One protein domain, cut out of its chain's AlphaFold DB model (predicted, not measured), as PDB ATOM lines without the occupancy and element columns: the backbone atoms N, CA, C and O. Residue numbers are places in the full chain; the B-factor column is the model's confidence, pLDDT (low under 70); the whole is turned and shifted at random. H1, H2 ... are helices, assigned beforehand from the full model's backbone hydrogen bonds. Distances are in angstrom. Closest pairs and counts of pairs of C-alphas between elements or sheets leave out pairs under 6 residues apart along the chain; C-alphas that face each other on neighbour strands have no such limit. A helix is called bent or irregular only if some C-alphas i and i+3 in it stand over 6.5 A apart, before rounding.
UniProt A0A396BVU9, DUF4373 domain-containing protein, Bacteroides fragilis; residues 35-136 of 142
ATOM      1  N   PHE A  35     -36.091 -10.436 -39.004       95.25
ATOM      2  CA  PHE A  35     -36.448  -9.605 -40.157       95.25
ATOM      3  C   PHE A  35     -35.613  -9.922 -41.408       95.25
ATOM      4  O   PHE A  35     -35.979  -9.529 -42.515       95.25
ATOM      5  N   SER A  36     -34.514 -10.662 -41.249       95.75
ATOM      6  CA  SER A  36     -33.707 -11.199 -42.347       95.75
ATOM      7  C   SER A  36     -34.277 -12.508 -42.898       95.75
ATOM      8  O   SER A  36     -33.930 -12.896 -44.019       95.75
ATOM      9  N   ASP A  37     -35.176 -13.176 -42.169       96.25
ATOM     10  CA  ASP A  37     -35.853 -14.379 -42.649       96.25
ATOM     11  C   ASP A  37     -36.637 -14.062 -43.938       96.25
ATOM     12  O   ASP A  37     -37.426 -13.115 -44.025       96.25
ATOM     13  N   MET A  38     -36.378 -14.832 -44.995       97.38
ATOM     14  CA  MET A  38     -36.995 -14.610 -46.302       97.38
ATOM     15  C   MET A  38     -38.509 -14.854 -46.282       97.38
ATOM     16  O   MET A  38     -39.244 -14.175 -47.000       97.38
ATOM     17  N   LYS A  39     -38.991 -15.789 -45.460       97.75
ATOM     18  CA  LYS A  39     -40.415 -16.097 -45.294       97.75
ATOM     19  C   LYS A  39     -41.130 -14.936 -44.606       97.75
ATOM     20  O   LYS A  39     -42.167 -14.492 -45.093       97.75
ATOM     21  N   VAL A  40     -40.516 -14.370 -43.559       97.75
ATOM     22  CA  VAL A  40     -41.006 -13.149 -42.890       97.75
ATOM     23  C   VAL A  40     -41.043 -11.979 -43.870       97.75
ATOM     24  O   VAL A  40     -42.074 -11.323 -43.998       97.75
ATOM     25  N   ARG A  41     -39.971 -11.751 -44.640       98.12
ATOM     26  CA  ARG A  41     -39.941 -10.679 -45.654       98.12
ATOM     27  C   ARG A  41     -41.018 -10.845 -46.726       98.12
ATOM     28  O   ARG A  41     -41.646  -9.858 -47.105       98.12
ATOM     29  N   ARG A  42     -41.257 -12.071 -47.205       98.38
ATOM     30  CA  ARG A  42     -42.326 -12.368 -48.176       98.38
ATOM     31  C   ARG A  42     -43.713 -12.100 -47.593       98.38
ATOM     32  O   ARG A  42     -44.522 -11.470 -48.268       98.38
ATOM     33  N   LEU A  43     -43.966 -12.508 -46.349       98.38
ATOM     34  CA  LEU A  43     -45.230 -12.224 -45.669       98.38
ATOM     35  C   LEU A  43     -45.452 -10.711 -45.525       98.38
ATOM     36  O   LEU A  43     -46.487 -10.201 -45.949       98.38
ATOM     37  N   THR A  44     -44.460  -9.985 -45.004       97.62
ATOM     38  CA  THR A  44     -44.541  -8.528 -44.815       97.62
ATOM     39  C   THR A  44     -44.707  -7.788 -46.142       97.62
ATOM     40  O   THR A  44     -45.413  -6.787 -46.198       97.62
ATOM     41  N   ARG A  45     -44.117  -8.280 -47.239       98.06
ATOM     42  CA  ARG A  45     -44.322  -7.700 -48.576       98.06
ATOM     43  C   ARG A  45     -45.767  -7.839 -49.059       98.06
ATOM     44  O   ARG A  45     -46.277  -6.916 -49.683       98.06
ATOM     45  N   ASN A  46     -46.401  -8.977 -48.787       97.50
ATOM     46  CA  ASN A  46     -47.737  -9.291 -49.296       97.50
ATOM     47  C   ASN A  46     -48.864  -8.726 -48.414       97.50
ATOM     48  O   ASN A  46     -49.929  -8.405 -48.932       97.50
ATOM     49  N   TYR A  47     -48.633  -8.606 -47.102       97.62
ATOM     50  CA  TYR A  47     -49.671  -8.283 -46.110       97.62
ATOM     51  C   TYR A  47     -49.274  -7.164 -45.128       97.62
ATOM     52  O   TYR A  47     -49.979  -6.903 -44.150       97.62
ATOM     53  N   GLY A  48     -48.131  -6.512 -45.347       97.50
ATOM     54  CA  GLY A  48     -47.602  -5.476 -44.462       97.50
ATOM     55  C   GLY A  48     -47.221  -5.989 -43.067       97.50
ATOM     56  O   GLY A  48     -47.209  -7.189 -42.779       97.50
ATOM     57  N   PHE A  49     -46.935  -5.053 -42.159       96.75
ATOM     58  CA  PHE A  49     -46.672  -5.373 -40.750       96.75
ATOM     59  C   PHE A  49     -47.909  -5.887 -40.000       96.75
ATOM     60  O   PHE A  49     -47.751  -6.519 -38.957       96.75
ATOM     61  N   GLY A  50     -49.117  -5.677 -40.537       97.06
ATOM     62  CA  GLY A  50     -50.344  -6.288 -40.021       97.06
ATOM     63  C   GLY A  50     -50.299  -7.811 -40.133       97.06
ATOM     64  O   GLY A  50     -50.441  -8.502 -39.127       97.06
ATOM     65  N   GLY A  51     -49.978  -8.340 -41.321       97.75
ATOM     66  CA  GLY A  51     -49.810  -9.783 -41.515       97.75
ATOM     67  C   GLY A  51     -48.696 -10.377 -40.653       97.75
ATOM     68  O   GLY A  51     -48.883 -11.422 -40.034       97.75
ATOM     69  N   TYR A  52     -47.564  -9.675 -40.536       97.94
ATOM     70  CA  TYR A  52     -46.488 -10.080 -39.629       97.94
ATOM     71  C   TYR A  52     -46.945 -10.137 -38.162       97.94
ATOM     72  O   TYR A  52     -46.695 -11.130 -37.479       97.94
ATOM     73  N   SER A  53     -47.646  -9.108 -37.683       98.06
ATOM     74  CA  SER A  53     -48.147  -9.045 -36.304       98.06
ATOM     75  C   SER A  53     -49.138 -10.169 -36.002       98.06
ATOM     76  O   SER A  53     -49.034 -10.804 -34.953       98.06
ATOM     77  N   ILE A  54     -50.034 -10.476 -36.946       98.31
ATOM     78  CA  ILE A  54     -50.972 -11.597 -36.830       98.31
ATOM     79  C   ILE A  54     -50.216 -12.927 -36.763       98.31
ATOM     80  O   ILE A  54     -50.468 -13.710 -35.852       98.31
ATOM     81  N   TYR A  55     -49.242 -13.167 -37.647       98.19
ATOM     82  CA  TYR A  55     -48.387 -14.360 -37.573       98.19
ATOM     83  C   TYR A  55     -47.739 -14.508 -36.187       98.19
ATOM     84  O   TYR A  55     -47.828 -15.569 -35.567       98.19
ATOM     85  N   ARG A  56     -47.138 -13.433 -35.661       97.69
ATOM     86  CA  ARG A  56     -46.498 -13.454 -34.337       97.69
ATOM     87  C   ARG A  56     -47.477 -13.714 -33.208       97.69
ATOM     88  O   ARG A  56     -47.131 -14.426 -32.269       97.69
ATOM     89  N   TYR A  57     -48.680 -13.173 -33.307       97.56
ATOM     90  CA  TYR A  57     -49.746 -13.440 -32.357       97.56
ATOM     91  C   TYR A  57     -50.175 -14.909 -32.370       97.56
ATOM     92  O   TYR A  57     -50.261 -15.511 -31.307       97.56
ATOM     93  N   LEU A  58     -50.344 -15.520 -33.546       97.75
ATOM     94  CA  LEU A  58     -50.713 -16.936 -33.663       97.75
ATOM     95  C   LEU A  58     -49.652 -17.870 -33.056       97.75
ATOM     96  O   LEU A  58     -50.001 -18.834 -32.378       97.75
ATOM     97  N   VAL A  59     -48.364 -17.562 -33.252       97.00
ATOM     98  CA  VAL A  59     -47.261 -18.284 -32.592       97.00
ATOM     99  C   VAL A  59     -47.355 -18.144 -31.072       97.00
ATOM    100  O   VAL A  59     -47.295 -19.141 -30.354       97.00
ATOM    101  N   SER A  60     -47.542 -16.919 -30.579       94.81
ATOM    102  CA  SER A  60     -47.680 -16.659 -29.145       94.81
ATOM    103  C   SER A  60     -48.885 -17.381 -28.537       94.81
ATOM    104  O   SER A  60     -48.761 -17.911 -27.442       94.81
ATOM    105  N   GLU A  61     -50.019 -17.457 -29.238       94.50
ATOM    106  CA  GLU A  61     -51.215 -18.179 -28.782       94.50
ATOM    107  C   GLU A  61     -50.967 -19.681 -28.605       94.50
ATOM    108  O   GLU A  61     -51.425 -20.256 -27.617       94.50
ATOM    109  N   ALA A  62     -50.238 -20.317 -29.531       92.88
ATOM    110  CA  ALA A  62     -49.865 -21.729 -29.405       92.88
ATOM    111  C   ALA A  62     -49.017 -21.960 -28.144       92.88
ATOM    112  O   ALA A  62     -49.352 -22.775 -27.283       92.88
ATOM    113  N   LEU A  63     -47.950 -21.171 -28.000       91.69
ATOM    114  CA  LEU A  63     -46.981 -21.329 -26.917       91.69
ATOM    115  C   LEU A  63     -47.554 -20.925 -25.552       91.69
ATOM    116  O   LEU A  63     -47.252 -21.567 -24.547       91.69
ATOM    117  N   TYR A  64     -48.409 -19.900 -25.500       89.31
ATOM    118  CA  TYR A  64     -49.084 -19.466 -24.274       89.31
ATOM    119  C   TYR A  64     -50.016 -20.548 -23.722       89.31
ATOM    120  O   TYR A  64     -50.083 -20.740 -22.508       89.31
ATOM    121  N   LYS A  65     -50.681 -21.299 -24.607       87.19
ATOM    122  CA  LYS A  65     -51.513 -22.454 -24.233       87.19
ATOM    123  C   LYS A  65     -50.693 -23.682 -23.835       87.19
ATOM    124  O   LYS A  65     -51.275 -24.668 -23.401       87.19
ATOM    125  N   GLY A  66     -49.364 -23.621 -23.937       81.88
ATOM    126  CA  GLY A  66     -48.495 -24.761 -23.660       81.88
ATOM    127  C   GLY A  66     -48.668 -25.870 -24.695       81.88
ATOM    128  O   GLY A  66     -48.653 -27.045 -24.334       81.88
ATOM    129  N   GLU A  67     -48.843 -25.500 -25.964       88.81
ATOM    130  CA  GLU A  67     -48.990 -26.419 -27.092       88.81
ATOM    131  C   GLU A  67     -47.875 -26.164 -28.123       88.81
ATOM    132  O   GLU A  67     -47.337 -25.058 -28.239       88.81
ATOM    133  N   TYR A  68     -47.540 -27.183 -28.914       92.69
ATOM    134  CA  TYR A  68     -46.580 -27.085 -30.026       92.69
ATOM    135  C   TYR A  68     -47.251 -26.759 -31.373       92.69
ATOM    136  O   TYR A  68     -46.599 -26.718 -32.421       92.69
ATOM    137  N   PHE A  69     -48.562 -26.525 -31.358       95.75
ATOM    138  CA  PHE A  69     -49.367 -26.105 -32.498       95.75
ATOM    139  C   PHE A  69     -50.596 -25.317 -32.034       95.75
ATOM    140  O   PHE A  69     -50.993 -25.384 -30.873       95.75
ATOM    141  N   LEU A  70     -51.232 -24.600 -32.959       96.31
ATOM    142  CA  LEU A  70     -52.531 -23.968 -32.741       96.31
ATOM    143  C   LEU A  70     -53.602 -24.662 -33.599       96.31
ATOM    144  O   LEU A  70     -53.484 -24.633 -34.826       96.31
ATOM    145  N   PRO A  71     -54.655 -25.257 -33.011       96.00
ATOM    146  CA  PRO A  71     -55.799 -25.743 -33.776       96.00
ATOM    147  C   PRO A  71     -56.466 -24.615 -34.577       96.00
ATOM    148  O   PRO A  71     -56.756 -23.542 -34.038       96.00
ATOM    149  N   TRP A  72     -56.740 -24.862 -35.857       97.19
ATOM    150  CA  TRP A  72     -57.243 -23.858 -36.787       97.19
ATOM    151  C   TRP A  72     -58.548 -24.278 -37.459       97.19
ATOM    152  O   TRP A  72     -58.573 -25.022 -38.439       97.19
ATOM    153  N   CYS A  73     -59.648 -23.728 -36.956       95.25
ATOM    154  CA  CYS A  73     -60.971 -23.818 -37.557       95.25
ATOM    155  C   CYS A  73     -61.566 -22.424 -37.779       95.25
ATOM    156  O   CYS A  73     -60.964 -21.399 -37.449       95.25
ATOM    157  N   GLU A  74     -62.771 -22.387 -38.347       95.44
ATOM    158  CA  GLU A  74     -63.482 -21.140 -38.609       95.44
ATOM    159  C   GLU A  74     -63.789 -20.375 -37.312       95.44
ATOM    160  O   GLU A  74     -63.699 -19.150 -37.290       95.44
ATOM    161  N   GLU A  75     -64.089 -21.070 -36.211       96.44
ATOM    162  CA  GLU A  75     -64.289 -20.442 -34.901       96.44
ATOM    163  C   GLU A  75     -63.018 -19.738 -34.408       96.44
ATOM    164  O   GLU A  75     -63.089 -18.571 -34.014       96.44
ATOM    165  N   THR A  76     -61.852 -20.395 -34.493       95.50
ATOM    166  CA  THR A  76     -60.566 -19.765 -34.152       95.50
ATOM    167  C   THR A  76     -60.311 -18.559 -35.053       95.50
ATOM    168  O   THR A  76     -60.001 -17.478 -34.557       95.50
ATOM    169  N   ALA A  77     -60.514 -18.698 -36.365       97.44
ATOM    170  CA  ALA A  77     -60.299 -17.612 -37.318       97.44
ATOM    171  C   ALA A  77     -61.204 -16.396 -37.042       97.44
ATOM    172  O   ALA A  77     -60.731 -15.259 -37.090       97.44
ATOM    173  N   ARG A  78     -62.477 -16.613 -36.680       97.88
ATOM    174  CA  ARG A  78     -63.401 -15.536 -36.276       97.88
ATOM    175  C   ARG A  78     -62.967 -14.851 -34.980       97.88
ATOM    176  O   ARG A  78     -63.071 -13.631 -34.890       97.88
ATOM    177  N   ALA A  79     -62.458 -15.603 -34.002       97.38
ATOM    178  CA  ALA A  79     -61.935 -15.022 -32.766       97.38
ATOM    179  C   ALA A  79     -60.723 -14.115 -33.038       97.38
ATOM    180  O   ALA A  79     -60.669 -12.989 -32.541       97.38
ATOM    181  N   VAL A  80     -59.798 -14.561 -33.896       97.81
ATOM    182  CA  VAL A  80     -58.642 -13.754 -34.326       97.81
ATOM    183  C   VAL A  80     -59.091 -12.511 -35.096       97.81
ATOM    184  O   VAL A  80     -58.605 -11.417 -34.818       97.81
ATOM    185  N   ALA A  81     -60.051 -12.650 -36.015       98.00
ATOM    186  CA  ALA A  81     -60.610 -11.532 -36.776       98.00
ATOM    187  C   ALA A  81     -61.224 -10.467 -35.855       98.00
ATOM    188  O   ALA A  81     -60.923  -9.282 -35.988       98.00
ATOM    189  N   SER A  82     -62.004 -10.897 -34.859       97.88
ATOM    190  CA  SER A  82     -62.582  -9.999 -33.858       97.88
ATOM    191  C   SER A  82     -61.513  -9.301 -33.014       97.88
ATOM    192  O   SER A  82     -61.645  -8.109 -32.756       97.88
ATOM    193  N   TYR A  83     -60.467 -10.015 -32.583       97.44
ATOM    194  CA  TYR A  83     -59.391  -9.438 -31.770       97.44
ATOM    195  C   TYR A  83     -58.607  -8.362 -32.533       97.44
ATOM    196  O   TYR A  83     -58.303  -7.302 -31.988       97.44
ATOM    197  N   TRP A  84     -58.311  -8.617 -33.807       96.31
ATOM    198  CA  TRP A  84     -57.556  -7.700 -34.665       96.31
ATOM    199  C   TRP A  84     -58.420  -6.635 -35.351       96.31
ATOM    200  O   TRP A  84     -57.879  -5.829 -36.107       96.31
ATOM    201  N   ASN A  85     -59.736  -6.621 -35.101       96.75
ATOM    202  CA  ASN A  85     -60.701  -5.776 -35.808       96.75
ATOM    203  C   ASN A  85     -60.531  -5.862 -37.343       96.75
ATOM    204  O   ASN A  85     -60.460  -4.851 -38.043       96.75
ATOM    205  N   ALA A  86     -60.409  -7.090 -37.848       96.50
ATOM    206  CA  ALA A  86     -60.182  -7.414 -39.254       96.50
ATOM    207  C   ALA A  86     -61.301  -8.315 -39.794       96.50
ATOM    208  O   ALA A  86     -62.060  -8.916 -39.029       96.50
ATOM    209  N   SER A  87     -61.409  -8.436 -41.118       97.88
ATOM    210  CA  SER A  87     -62.369  -9.364 -41.716       97.88
ATOM    211  C   SER A  87     -61.887 -10.819 -41.597       97.88
ATOM    212  O   SER A  87     -60.687 -11.101 -41.574       97.88
ATOM    213  N   LEU A  88     -62.827 -11.771 -41.557       97.69
ATOM    214  CA  LEU A  88     -62.494 -13.202 -41.596       97.69
ATOM    215  C   LEU A  88     -61.731 -13.575 -42.879       97.69
ATOM    216  O   LEU A  88     -60.853 -14.438 -42.847       97.69
ATOM    217  N   GLU A  89     -62.052 -12.917 -43.996       97.75
ATOM    218  CA  GLU A  89     -61.368 -13.110 -45.276       97.75
ATOM    219  C   GLU A  89     -59.900 -12.677 -45.192       97.75
ATOM    220  O   GLU A  89     -59.021 -13.438 -45.598       97.75
ATOM    221  N   ASP A  90     -59.613 -11.517 -44.592       97.62
ATOM    222  CA  ASP A  90     -58.242 -11.030 -44.414       97.62
ATOM    223  C   ASP A  90     -57.422 -11.968 -43.526       97.62
ATOM    224  O   ASP A  90     -56.300 -12.332 -43.886       97.62
ATOM    225  N   ILE A  91     -57.986 -12.417 -42.398       98.44
ATOM    226  CA  ILE A  91     -57.318 -13.384 -41.515       98.44
ATOM    227  C   ILE A  91     -57.022 -14.687 -42.258       98.44
ATOM    228  O   ILE A  91     -55.904 -15.200 -42.178       98.44
ATOM    229  N   THR A  92     -57.993 -15.203 -43.012       97.88
ATOM    230  CA  THR A  92     -57.826 -16.440 -43.786       97.88
ATOM    231  C   THR A  92     -56.728 -16.276 -44.837       97.88
ATOM    232  O   THR A  92     -55.805 -17.085 -44.884       97.88
ATOM    233  N   ARG A  93     -56.748 -15.177 -45.606       98.25
ATOM    234  CA  ARG A  93     -55.711 -14.864 -46.603       98.25
ATOM    235  C   ARG A  93     -54.316 -14.762 -45.987       98.25
ATOM    236  O   ARG A  93     -53.355 -15.258 -46.570       98.25
ATOM    237  N   ILE A  94     -54.189 -14.132 -44.820       98.56
ATOM    238  CA  ILE A  94     -52.902 -13.993 -44.122       98.56
ATOM    239  C   ILE A  94     -52.386 -15.356 -43.656       98.56
ATOM    240  O   ILE A  94     -51.201 -15.646 -43.836       98.56
ATOM    241  N   VAL A  95     -53.247 -16.205 -43.087       98.56
ATOM    242  CA  VAL A  95     -52.857 -17.548 -42.631       98.56
ATOM    243  C   VAL A  95     -52.475 -18.443 -43.802       98.56
ATOM    244  O   VAL A  95     -51.406 -19.054 -43.763       98.56
ATOM    245  N   ASP A  96     -53.258 -18.445 -44.879       98.31
ATOM    246  CA  ASP A  96     -52.911 -19.170 -46.103       98.31
ATOM    247  C   ASP A  96     -51.594 -18.641 -46.700       98.31
ATOM    248  O   ASP A  96     -50.746 -19.414 -47.150       98.31
ATOM    249  N   GLY A  97     -51.351 -17.330 -46.611       98.50
ATOM    250  CA  GLY A  97     -50.071 -16.713 -46.946       98.50
ATOM    251  C   GLY A  97     -48.907 -17.222 -46.091       98.50
ATOM    252  O   GLY A  97     -47.843 -17.514 -46.635       98.50
ATOM    253  N   CYS A  98     -49.097 -17.372 -44.776       98.56
ATOM    254  CA  CYS A  98     -48.099 -17.941 -43.862       98.56
ATOM    255  C   CYS A  98     -47.762 -19.395 -44.223       98.56
ATOM    256  O   CYS A  98     -46.588 -19.774 -44.203       98.56
ATOM    257  N   VAL A  99     -48.770 -20.189 -44.588       98.44
ATOM    258  CA  VAL A  99     -48.590 -21.564 -45.077       98.44
ATOM    259  C   VAL A  99     -47.815 -21.562 -46.397       98.44
ATOM    260  O   VAL A  99     -46.802 -22.248 -46.524       98.44
ATOM    261  N   GLN A 100     -48.209 -20.717 -47.354       98.12
ATOM    262  CA  GLN A 100     -47.578 -20.627 -48.674       98.12
ATOM    263  C   GLN A 100     -46.091 -20.245 -48.608       98.12
ATOM    264  O   GLN A 100     -45.286 -20.747 -49.395       98.12
ATOM    265  N   VAL A 101     -45.699 -19.356 -47.687       97.69
ATOM    266  CA  VAL A 101     -44.285 -18.981 -47.502       97.69
ATOM    267  C   VAL A 101     -43.520 -19.946 -46.587       97.69
ATOM    268  O   VAL A 101     -42.312 -19.786 -46.415       97.69
ATOM    269  N   GLY A 102     -44.191 -20.943 -46.001       97.56
ATOM    270  CA  GLY A 102     -43.591 -21.953 -45.129       97.56
ATOM    271  C   GLY A 102     -43.281 -21.468 -43.710       97.56
ATOM    272  O   GLY A 102     -42.360 -22.002 -43.081       97.56
ATOM    273  N   LEU A 103     -43.981 -20.437 -43.224       98.00
ATOM    274  CA  LEU A 103     -43.994 -20.065 -41.800       98.00
ATOM    275  C   LEU A 103     -44.839 -21.050 -40.985       98.00
ATOM    276  O   LEU A 103     -44.501 -21.335 -39.838       98.00
ATOM    277  N   PHE A 104     -45.881 -21.609 -41.606       98.50
ATOM    278  CA  PHE A 104     -46.596 -22.785 -41.120       98.50
ATOM    279  C   PHE A 104     -46.404 -23.956 -42.083       98.50
ATOM    280  O   PHE A 104     -46.247 -23.761 -43.289       98.50
ATOM    281  N   ASN A 105     -46.384 -25.171 -41.542       98.31
ATOM    282  CA  ASN A 105     -46.245 -26.389 -42.326       98.31
ATOM    283  C   ASN A 105     -47.545 -26.691 -43.093       98.31
ATOM    284  O   ASN A 105     -48.610 -26.830 -42.496       98.31
ATOM    285  N   ASP A 106     -47.439 -26.799 -44.418       98.00
ATOM    286  CA  ASP A 106     -48.574 -27.017 -45.323       98.00
ATOM    287  C   ASP A 106     -49.237 -28.386 -45.138       98.00
ATOM    288  O   ASP A 106     -50.463 -28.485 -45.131       98.00
ATOM    289  N   GLU A 107     -48.452 -29.441 -44.924       97.25
ATOM    290  CA  GLU A 107     -48.981 -30.794 -44.757       97.25
ATOM    291  C   GLU A 107     -49.819 -30.915 -43.480       97.25
ATOM    292  O   GLU A 107     -50.974 -31.345 -43.534       97.25
ATOM    293  N   LEU A 108     -49.287 -30.457 -42.343       97.31
ATOM    294  CA  LEU A 108     -50.005 -30.474 -41.069       97.31
ATOM    295  C   LEU A 108     -51.215 -29.533 -41.080       97.31
ATOM    296  O   LEU A 108     -52.267 -29.882 -40.535       97.31
ATOM    297  N   TYR A 109     -51.126 -28.392 -41.771       97.75
ATOM    298  CA  TYR A 109     -52.276 -27.510 -41.964       97.75
ATOM    299  C   TYR A 109     -53.403 -28.193 -42.749       97.75
ATOM    300  O   TYR A 109     -54.567 -28.129 -42.348       97.75
ATOM    301  N   ARG A 110     -53.083 -28.885 -43.846       96.19
ATOM    302  CA  ARG A 110     -54.094 -29.559 -44.677       96.19
ATOM    303  C   ARG A 110     -54.668 -30.800 -44.010       96.19
ATOM    304  O   ARG A 110     -55.881 -30.991 -44.048       96.19
ATOM    305  N   LYS A 111     -53.813 -31.631 -43.417       95.88
ATOM    306  CA  LYS A 111     -54.192 -32.938 -42.869       95.88
ATOM    307  C   LYS A 111     -54.869 -32.824 -41.507       95.88
ATOM    308  O   LYS A 111     -55.864 -33.502 -41.269       95.88
ATOM    309  N   HIS A 112     -54.351 -31.961 -40.637       95.25
ATOM    310  CA  HIS A 112     -54.789 -31.879 -39.242       95.25
ATOM    311  C   HIS A 112     -55.447 -30.546 -38.879       95.25
ATOM    312  O   HIS A 112     -55.991 -30.426 -37.785       95.25
ATOM    313  N   ARG A 113     -55.437 -29.553 -39.781       95.81
ATOM    314  CA  ARG A 113     -55.973 -28.204 -39.524       95.81
ATOM    315  C   ARG A 113     -55.321 -27.566 -38.299       95.81
ATOM    316  O   ARG A 113     -55.992 -27.043 -37.416       95.81
ATOM    317  N   VAL A 114     -53.991 -27.611 -38.264       97.12
ATOM    318  CA  VAL A 114     -53.172 -27.004 -37.209       97.12
ATOM    319  C   VAL A 114     -52.138 -26.046 -37.795       97.12
ATOM    320  O   VAL A 114     -51.607 -26.278 -38.881       97.12
ATOM    321  N   LEU A 115     -51.831 -24.974 -37.070       98.31
ATOM    322  CA  LEU A 115     -50.732 -24.065 -37.379       98.31
ATOM    323  C   LEU A 115     -49.526 -24.441 -36.523       98.31
ATOM    324  O   LEU A 115     -49.564 -24.338 -35.298       98.31
ATOM    325  N   THR A 116     -48.457 -24.894 -37.166       97.94
ATOM    326  CA  THR A 116     -47.192 -25.239 -36.510       97.94
ATOM    327  C   THR A 116     -46.040 -25.164 -37.507       97.94
ATOM    328  O   THR A 116     -46.251 -25.076 -38.718       97.94
ATOM    329  N   SER A 117     -44.815 -25.187 -37.001       97.12
ATOM    330  CA  SER A 117     -43.579 -25.297 -37.769       97.12
ATOM    331  C   SER A 117     -42.491 -25.897 -36.885       97.12
ATOM    332  O   SER A 117     -42.624 -25.906 -35.661       97.12
ATOM    333  N   ALA A 118     -41.391 -26.360 -37.482       95.06
ATOM    334  CA  ALA A 118     -40.261 -26.888 -36.717       95.06
ATOM    335  C   ALA A 118     -39.730 -25.869 -35.686       95.06
ATOM    336  O   ALA A 118     -39.387 -26.249 -34.572       95.06
ATOM    337  N   ALA A 119     -39.735 -24.572 -36.015       93.56
ATOM    338  CA  ALA A 119     -39.322 -23.517 -35.088       93.56
ATOM    339  C   ALA A 119     -40.274 -23.396 -33.884       93.56
ATOM    340  O   ALA A 119     -39.820 -23.374 -32.745       93.56
ATOM    341  N   ILE A 120     -41.593 -23.405 -34.120       94.94
ATOM    342  CA  ILE A 120     -42.603 -23.354 -33.046       94.94
ATOM    343  C   ILE A 120     -42.473 -24.576 -32.130       94.94
ATOM    344  O   ILE A 120     -42.512 -24.453 -30.909       94.94
ATOM    345  N   GLN A 121     -42.267 -25.754 -32.718       95.00
ATOM    346  CA  GLN A 121     -42.051 -27.003 -31.993       95.00
ATOM    347  C   GLN A 121     -40.787 -26.966 -31.128       95.00
ATOM    348  O   GLN A 121     -40.814 -27.384 -29.972       95.00
ATOM    349  N   GLN A 122     -39.690 -26.411 -31.646       92.62
ATOM    350  CA  GLN A 122     -38.462 -26.215 -30.875       92.62
ATOM    351  C   GLN A 122     -38.655 -25.235 -29.715       92.62
ATOM    352  O   GLN A 122     -38.184 -25.503 -28.608       92.62
ATOM    353  N   ASP A 123     -39.349 -24.120 -29.943       92.38
ATOM    354  CA  ASP A 123     -39.622 -23.135 -28.896       92.38
ATOM    355  C   ASP A 123     -40.522 -23.716 -27.799       92.38
ATOM    356  O   ASP A 123     -40.260 -23.498 -26.615       92.38
ATOM    357  N   TYR A 124     -41.511 -24.537 -28.163       91.81
ATOM    358  CA  TYR A 124     -42.322 -25.298 -27.213       91.81
ATOM    359  C   TYR A 124     -41.475 -26.227 -26.329       91.81
ATOM    360  O   TYR A 124     -41.598 -26.196 -25.102       91.81
ATOM    361  N   LEU A 125     -40.587 -27.028 -26.928       90.44
ATOM    362  CA  LEU A 125     -39.733 -27.962 -26.183       90.44
ATOM    363  C   LEU A 125     -38.839 -27.220 -25.175       90.44
ATOM    364  O   LEU A 125     -38.743 -27.629 -24.015       90.44
ATOM    365  N   LYS A 126     -38.255 -26.082 -25.585       88.62
ATOM    366  CA  LYS A 126     -37.462 -25.208 -24.701       88.62
ATOM    367  C   LYS A 126     -38.299 -24.636 -23.556       88.62
ATOM    368  O   LYS A 126     -37.860 -24.663 -22.409       88.62
ATOM    369  N   LEU A 127     -39.494 -24.128 -23.861       86.25
ATOM    370  CA  LEU A 127     -40.396 -23.506 -22.888       86.25
ATOM    371  C   LEU A 127     -40.891 -24.487 -21.828       86.25
ATOM    372  O   LEU A 127     -40.903 -24.183 -20.633       86.25
ATOM    373  N   CYS A 128     -41.352 -25.655 -22.262       80.50
ATOM    374  CA  CYS A 128     -42.018 -26.593 -21.372       80.50
ATOM    375  C   CYS A 128     -41.035 -27.521 -20.647       80.50
ATOM    376  O   CYS A 128     -41.444 -28.158 -19.669       80.50
ATOM    377  N   GLY A 129     -39.770 -27.576 -21.087       73.75
ATOM    378  CA  GLY A 129     -38.789 -28.567 -20.637       73.75
ATOM    379  C   GLY A 129     -39.180 -29.988 -21.046       73.75
ATOM    380  O   GLY A 129     -38.762 -30.955 -20.412       73.75
ATOM    381  N   MET A 130     -40.046 -30.108 -22.054       70.69
ATOM    382  CA  MET A 130     -40.533 -31.384 -22.561       70.69
ATOM    383  C   MET A 130     -39.631 -31.884 -23.681       70.69
ATOM    384  O   MET A 130     -38.968 -31.108 -24.361       70.69
ATOM    385  N   THR A 131     -39.619 -33.199 -23.871       69.94
ATOM    386  CA  THR A 131     -38.835 -33.889 -24.906       69.94
ATOM    387  C   THR A 131     -39.716 -34.564 -25.950       69.94
ATOM    388  O   THR A 131     -39.203 -35.244 -26.835       69.94
ATOM    389  N   TYR A 132     -41.037 -34.405 -25.842       78.88
ATOM    390  CA  TYR A 132     -41.990 -35.177 -26.619       78.88
ATOM    391  C   TYR A 132     -42.920 -34.283 -27.427       78.88
ATOM    392  O   TYR A 132     -43.601 -33.408 -26.896       78.88
ATOM    393  N   ILE A 133     -42.957 -34.572 -28.721       87.31
ATOM    394  CA  ILE A 133     -43.990 -34.163 -29.663       87.31
ATOM    395  C   ILE A 133     -44.529 -35.462 -30.245       87.31
ATOM    396  O   ILE A 133     -43.754 -36.378 -30.530       87.31
ATOM    397  N   GLN A 134     -45.848 -35.560 -30.390       85.81
ATOM    398  CA  GLN A 134     -46.454 -36.730 -31.015       85.81
ATOM    399  C   GLN A 134     -45.903 -36.898 -32.432       85.81
ATOM    400  O   GLN A 134     -45.846 -35.937 -33.195       85.81
ATOM    401  N   GLU A 135     -45.504 -38.121 -32.777       86.88
ATOM    402  CA  GLU A 135     -44.808 -38.434 -34.032       86.88
ATOM    403  C   GLU A 135     -45.581 -37.953 -35.268       86.88
ATOM    404  O   GLU A 135     -44.985 -37.455 -36.215       86.88
ATOM    405  N   GLU A 136     -46.915 -37.994 -35.218       90.94
ATOM    406  CA  GLU A 136     -47.783 -37.525 -36.303       90.94
ATOM    407  C   GLU A 136     -47.667 -36.021 -36.605       90.94
ATOM    408  O   GLU A 136     -47.973 -35.595 -37.718       90.94
TER     409      GLU A 136
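What this domain is: This is residues 35 to 136 of the 142 residues of the protein "DUF4373 domain-containing protein" of Bacteroides fragilis (UniProt A0A396BVU9). The arm H1b of a bent first helix makes the core; H3 crosses it near one end, H5 packs near the other, and H2 packs on H3. This compact, all-helix part has 102 residues with five named helices, radius of gyration of the C-alphas 13.2 A, spans 37 by 33 by 23 A.

Where its parts are: H1, residues 38 to 64, starts at C-alpha 38 (-36.995, -14.610, -46.302). Assigned as one helix by hydrogen bonds, it is bent, C-alphas 46 and 49 being 9.5 A apart: H1a, 38 to 46, and H1b, 49 to 64, 21.8 A long. H2 is 74 to 83, H3 88 to 100, H4 106 to 112, H5 118 to 128, ending at (-42.018, -26.593, -21.372).

How they stand to each other: H1a touches H1b, closest C-alphas Thr 44 and Tyr 52, 5.8 A. H3 touches H1b about perpendicular, 80 degrees, closest C-alphas Gly 51 and Ile 94, 5.8 A. H2 touches H3. H4 only just touches H3, only at the corner, with 3 pairs within 8 A. H5 touches H1b at a steep tilt, 43 degrees. Every O i to N i+4 pair is within hydrogen-bond range in H1a, H1b, H2, H3, H4 and H5.

The domain as a whole: The printed part has no cut and no long link; pLDDT is under 70 at residue 131.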